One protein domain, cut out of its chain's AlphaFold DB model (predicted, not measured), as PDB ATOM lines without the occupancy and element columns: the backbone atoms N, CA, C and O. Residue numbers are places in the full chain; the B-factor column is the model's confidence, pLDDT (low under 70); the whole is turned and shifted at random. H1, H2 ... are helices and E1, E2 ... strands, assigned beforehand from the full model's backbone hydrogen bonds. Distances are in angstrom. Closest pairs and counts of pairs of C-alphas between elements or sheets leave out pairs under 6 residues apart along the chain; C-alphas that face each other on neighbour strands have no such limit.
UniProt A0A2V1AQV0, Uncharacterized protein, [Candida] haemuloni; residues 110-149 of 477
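Overview. This is residues 110 to 149 of the 477 residues of an uncharacterized protein of [Candida] haemuloni (UniProt A0A2V1AQV0). Two small strand hairpins, E1 with E2 and E3 with E4, lie far apart at the two ends of a thin, strung-out model, joined by a stretch of chain that winds through the short helix H2 near the middle. The first hairpin runs crosswise to the longest axis with the short helix H1 beyond one end of it, while the second hairpin makes the far end of that axis. You have 40 residues before you, with two named helices and four named strands in the order H1, E1, E2, H2, E3, E4; each sheet is one antiparallel pair, and the class is mixed, helices and strands. The whole is extended, with a radius of gyration of the C-alphas of 14.1 A, and flat, spanning 40 by 22 by 10 A.

Along the chain. Find C-alpha 116 at (-10.732, -26.476, -23.943); from there E1 runs through residues 116 to 118, 6.9 A long. E2 comes back as residues 123 to 126, 9.1 A long. Before them stands H1, residues 110 to 113, 5.4 A long, and after them H2, residues 130 to 133, 5.2 A long. Further on, look for E3 at residues 139 to 141, 6.0 A long, and for E4 at residues 144 to 146, 6.1 A long, ending at C-alpha 146 at (-36.635, -25.408, -37.587).

Arrangement. Start with the hairpin of E1 and E2, antiparallel at 143 degrees between their directions. The C-alphas of Ile 117 and Ile 124 face each other at 4.3 A; N 125 and O 116 are within hydrogen-bond range at 2.8 A, and N 118 and O 123 at 2.9 A. H1 is apart from E2. H1 and H2 are close but not clearly touching, their closest C-alphas being those of Glu 113 and His 130, 6.6 A apart. H1 and H2 are too short for any O i to N i+4 pair; the one O i to N i+3 pair is within range in H2 and not in H1. Now go to the hairpin of E3 and E4, antiparallel at 142 degrees, where N 144 and O 141 are within range at 3.0 A. Both its strands are apart from E1 and E2, and E4 is also apart from H2.

Size, cuts and confidence. Look for the two C-alphas farthest apart at Glu 120 and Gly 142, 42.4 A from each other. The printed part has no cut. The five links between the named elements are tight, that from H2 to E3 having 5 residues. The mean pLDDT of the printed part is 72.7, and you will find residues 133 to 149 under 70.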
ATOM      1  N   ASP A 110     -10.055 -37.083 -24.854       76.00
ATOM      2  CA  ASP A 110     -10.325 -35.663 -24.588       76.00
ATOM      3  C   ASP A 110      -9.359 -34.736 -25.350       76.00
ATOM      4  O   ASP A 110      -9.752 -33.657 -25.791       76.00
ATOM      5  N   ASN A 111      -8.109 -35.163 -25.574       77.25
ATOM      6  CA  ASN A 111      -7.087 -34.375 -26.273       77.25
ATOM      7  C   ASN A 111      -7.360 -34.228 -27.783       77.25
ATOM      8  O   ASN A 111      -6.769 -33.355 -28.424       77.25
ATOM      9  N   LEU A 112      -8.207 -35.092 -28.352       76.69
ATOM     10  CA  LEU A 112      -8.504 -35.167 -29.782       76.69
ATOM     11  C   LEU A 112      -9.905 -34.634 -30.127       76.69
ATOM     12  O   LEU A 112     -10.074 -34.055 -31.198       76.69
ATOM     13  N   GLU A 113     -10.894 -34.826 -29.244       71.69
ATOM     14  CA  GLU A 113     -12.299 -34.480 -29.521       71.69
ATOM     15  C   GLU A 113     -12.907 -33.390 -28.618       71.69
ATOM     16  O   GLU A 113     -13.953 -32.852 -28.980       71.69
ATOM     17  N   SER A 114     -12.294 -33.026 -27.481       77.00
ATOM     18  CA  SER A 114     -12.824 -31.954 -26.615       77.00
ATOM     19  C   SER A 114     -12.265 -30.573 -26.986       77.00
ATOM     20  O   SER A 114     -11.125 -30.452 -27.434       77.00
ATOM     21  N   ASP A 115     -13.068 -29.521 -26.793       83.69
ATOM     22  CA  ASP A 115     -12.617 -28.126 -26.881       83.69
ATOM     23  C   ASP A 115     -12.309 -27.607 -25.463       83.69
ATOM     24  O   ASP A 115     -13.164 -27.667 -24.576       83.69
ATOM     25  N   GLU A 116     -11.115 -27.053 -25.241       87.12
ATOM     26  CA  GLU A 116     -10.732 -26.476 -23.943       87.12
ATOM     27  C   GLU A 116     -11.299 -25.050 -23.810       87.12
ATOM     28  O   GLU A 116     -11.164 -24.239 -24.729       87.12
ATOM     29  N   ILE A 117     -11.922 -24.725 -22.668       89.12
ATOM     30  CA  ILE A 117     -12.486 -23.396 -22.378       89.12
ATOM     31  C   ILE A 117     -11.878 -22.827 -21.090       89.12
ATOM     32  O   ILE A 117     -12.000 -23.416 -20.018       89.12
ATOM     33  N   ASP A 118     -11.312 -21.624 -21.176       88.12
ATOM     34  CA  ASP A 118     -10.911 -20.831 -20.015       88.12
ATOM     35  C   ASP A 118     -12.145 -20.278 -19.275       88.12
ATOM     36  O   ASP A 118     -12.907 -19.467 -19.812       88.12
ATOM     37  N   LEU A 119     -12.311 -20.700 -18.017       89.06
ATOM     38  CA  LEU A 119     -13.418 -20.318 -17.138       89.06
ATOM     39  C   LEU A 119     -13.393 -18.842 -16.702       89.06
ATOM     40  O   LEU A 119     -14.452 -18.309 -16.371       89.06
ATOM     41  N   GLU A 120     -12.235 -18.169 -16.690       85.94
ATOM     42  CA  GLU A 120     -12.153 -16.755 -16.296       85.94
ATOM     43  C   GLU A 120     -12.509 -15.806 -17.448       85.94
ATOM     44  O   GLU A 120     -13.158 -14.782 -17.219       85.94
ATOM     45  N   THR A 121     -12.120 -16.126 -18.691       88.62
ATOM     46  CA  THR A 121     -12.431 -15.270 -19.856       88.62
ATOM     47  C   THR A 121     -13.580 -15.759 -20.736       88.62
ATOM     48  O   THR A 121     -14.021 -15.002 -21.607       88.62
ATOM     49  N   GLY A 122     -14.087 -16.978 -20.521       87.56
ATOM     50  CA  GLY A 122     -15.170 -17.577 -21.308       87.56
ATOM     51  C   GLY A 122     -14.782 -17.851 -22.763       87.56
ATOM     52  O   GLY A 122     -15.626 -17.760 -23.656       87.56
ATOM     53  N   LYS A 123     -13.496 -18.110 -23.025       87.62
ATOM     54  CA  LYS A 123     -12.944 -18.303 -24.373       87.62
ATOM     55  C   LYS A 123     -12.440 -19.719 -24.561       87.62
ATOM     56  O   LYS A 123     -11.790 -20.272 -23.681       87.62
ATOM     57  N   ILE A 124     -12.673 -20.241 -25.758       87.06
ATOM     58  CA  ILE A 124     -12.065 -21.481 -26.228       87.06
ATOM     59  C   ILE A 124     -10.554 -21.236 -26.386       87.06
ATOM     60  O   ILE A 124     -10.152 -20.337 -27.132       87.06
ATOM     61  N   THR A 125      -9.733 -21.988 -25.657       87.88
ATOM     62  CA  THR A 125      -8.261 -21.960 -25.721       87.88
ATOM     63  C   THR A 125      -7.725 -22.976 -26.724       87.88
ATOM     64  O   THR A 125      -6.759 -22.676 -27.429       87.88
ATOM     65  N   ILE A 126      -8.391 -24.130 -26.850       87.56
ATOM     66  CA  ILE A 126      -8.127 -25.164 -27.860       87.56
ATOM     67  C   ILE A 126      -9.448 -25.492 -28.563       87.56
ATOM     68  O   ILE A 126     -10.403 -25.926 -27.931       87.56
ATOM     69  N   ASP A 127      -9.494 -25.238 -29.871       85.12
ATOM     70  CA  ASP A 127     -10.675 -25.341 -30.740       85.12
ATOM     71  C   ASP A 127     -10.465 -26.515 -31.707       85.12
ATOM     72  O   ASP A 127      -9.960 -26.341 -32.820       85.12
ATOM     73  N   ASN A 128     -10.800 -27.720 -31.240       82.81
ATOM     74  CA  ASN A 128     -10.831 -28.952 -32.032       82.81
ATOM     75  C   ASN A 128     -12.110 -29.030 -32.901       82.81
ATOM     76  O   ASN A 128     -12.201 -29.845 -33.820       82.81
ATOM     77  N   GLY A 129     -13.069 -28.125 -32.672       78.25
ATOM     78  CA  GLY A 129     -14.248 -27.886 -33.506       78.25
ATOM     79  C   GLY A 129     -15.538 -28.490 -32.953       78.25
ATOM     80  O   GLY A 129     -16.584 -28.399 -33.605       78.25
ATOM     81  N   HIS A 130     -15.497 -29.068 -31.752       79.00
ATOM     82  CA  HIS A 130     -16.630 -29.740 -31.123       79.00
ATOM     83  C   HIS A 130     -17.796 -28.774 -30.864       79.00
ATOM     84  O   HIS A 130     -18.898 -28.962 -31.385       79.00
ATOM     85  N   LEU A 131     -17.538 -27.668 -30.161       78.69
ATOM     86  CA  LEU A 131     -18.509 -26.614 -29.854       78.69
ATOM     87  C   LEU A 131     -19.049 -25.955 -31.127       78.69
ATOM     88  O   LEU A 131     -20.212 -25.562 -31.171       78.69
ATOM     89  N   ARG A 132     -18.232 -25.874 -32.188       74.75
ATOM     90  CA  ARG A 132     -18.659 -25.369 -33.506       74.75
ATOM     91  C   ARG A 132     -19.651 -26.306 -34.188       74.75
ATOM     92  O   ARG A 132     -20.571 -25.815 -34.835       74.75
ATOM     93  N   SER A 133     -19.488 -27.621 -34.035       67.44
ATOM     94  CA  SER A 133     -20.444 -28.612 -34.545       67.44
ATOM     95  C   SER A 133     -21.780 -28.597 -33.788       67.44
ATOM     96  O   SER A 133     -22.818 -28.856 -34.392       67.44
ATOM     97  N   MET A 134     -21.763 -28.211 -32.504       63.22
ATOM     98  CA  MET A 134     -22.959 -28.048 -31.668       63.22
ATOM     99  C   MET A 134     -23.693 -26.711 -31.857       63.22
ATOM    100  O   MET A 134     -24.795 -26.550 -31.335       63.22
ATOM    101  N   VAL A 135     -23.137 -25.746 -32.603       68.50
ATOM    102  CA  VAL A 135     -23.903 -24.552 -32.994       68.50
ATOM    103  C   VAL A 135     -25.057 -25.005 -33.898       68.50
ATOM    104  O   VAL A 135     -24.797 -25.656 -34.913       68.50
ATOM    105  N   PRO A 136     -26.322 -24.662 -33.583       59.53
ATOM    106  CA  PRO A 136     -27.474 -25.147 -34.331       59.53
ATOM    107  C   PRO A 136     -27.472 -24.595 -35.759       59.53
ATOM    108  O   PRO A 136     -27.914 -23.474 -36.024       59.53
ATOM    109  N   ASN A 137     -26.980 -25.405 -36.697       58.62
ATOM    110  CA  ASN A 137     -27.154 -25.168 -38.122       58.62
ATOM    111  C   ASN A 137     -28.658 -25.095 -38.419       58.62
ATOM    112  O   ASN A 137     -29.422 -25.950 -37.979       58.62
ATOM    113  N   GLU A 138     -29.093 -24.071 -39.151       60.25
ATOM    114  CA  GLU A 138     -30.516 -23.822 -39.396       60.25
ATOM    115  C   GLU A 138     -31.080 -24.866 -40.380       60.25
ATOM    116  O   GLU A 138     -31.006 -24.701 -41.601       60.25
ATOM    117  N   ILE A 139     -31.601 -25.981 -39.856       59.59
ATOM    118  CA  ILE A 139     -32.047 -27.113 -40.675       59.59
ATOM    119  C   ILE A 139     -33.373 -26.760 -41.357       59.59
ATOM    120  O   ILE A 139     -34.446 -26.768 -40.749       59.59
ATOM    121  N   VAL A 140     -33.305 -26.465 -42.656       56.25
ATOM    122  CA  VAL A 140     -34.482 -26.175 -43.484       56.25
ATOM    123  C   VAL A 140     -35.055 -27.470 -44.065       56.25
ATOM    124  O   VAL A 140     -34.769 -27.846 -45.204       56.25
ATOM    125  N   VAL A 141     -35.892 -28.161 -43.288       51.00
ATOM    126  CA  VAL A 141     -36.634 -29.342 -43.763       51.00
ATOM    127  C   VAL A 141     -37.902 -28.882 -44.487       51.00
ATOM    128  O   VAL A 141     -38.723 -28.147 -43.942       51.00
ATOM    129  N   GLY A 142     -38.068 -29.273 -45.755       59.94
ATOM    130  CA  GLY A 142     -39.284 -28.986 -46.535       59.94
ATOM    131  C   GLY A 142     -39.592 -27.498 -46.782       59.94
ATOM    132  O   GLY A 142     -40.699 -27.174 -47.207       59.94
ATOM    133  N   GLY A 143     -38.642 -26.591 -46.524       66.38
ATOM    134  CA  GLY A 143     -38.844 -25.138 -46.600       66.38
ATOM    135  C   GLY A 143     -39.300 -24.481 -45.290       66.38
ATOM    136  O   GLY A 143     -39.434 -23.259 -45.250       66.38
ATOM    137  N   VAL A 144     -39.496 -25.254 -44.218       51.81
ATOM    138  CA  VAL A 144     -39.696 -24.732 -42.860       51.81
ATOM    139  C   VAL A 144     -38.328 -24.598 -42.191       51.81
ATOM    140  O   VAL A 144     -37.545 -25.544 -42.186       51.81
ATOM    141  N   LYS A 145     -38.029 -23.420 -41.632       59.72
ATOM    142  CA  LYS A 145     -36.886 -23.231 -40.728       59.72
ATOM    143  C   LYS A 145     -37.256 -23.829 -39.374       59.72
ATOM    144  O   LYS A 145     -38.190 -23.336 -38.743       59.72
ATOM    145  N   VAL A 146     -36.539 -24.862 -38.945       57.66
ATOM    146  CA  VAL A 146     -36.635 -25.408 -37.587       57.66
ATOM    147  C   VAL A 146     -35.421 -24.908 -36.805       57.66
ATOM    148  O   VAL A 146     -34.303 -24.933 -37.325       57.66
ATOM    149  N   ASN A 147     -35.624 -24.427 -35.577       53.44
ATOM    150  CA  ASN A 147     -34.502 -24.114 -34.694       53.44
ATOM    151  C   ASN A 147     -33.817 -25.433 -34.318       53.44
ATOM    152  O   ASN A 147     -34.459 -26.305 -33.747       53.44
ATOM    153  N   GLY A 148     -32.522 -25.578 -34.603       53.75
ATOM    154  CA  GLY A 148     -31.751 -26.775 -34.236       53.75
ATOM    155  C   GLY A 148     -31.400 -26.869 -32.745       53.75
ATOM    156  O   GLY A 148     -30.383 -27.466 -32.410       53.75
ATOM    157  N   ASP A 149     -32.165 -26.217 -31.866       54.69
ATOM    158  CA  ASP A 149     -31.892 -26.175 -30.430       54.69
ATOM    159  C   ASP A 149     -32.325 -27.496 -29.783       54.69
ATOM    160  O   ASP A 149     -33.494 -27.706 -29.472       54.69
TER     161      ASP A 149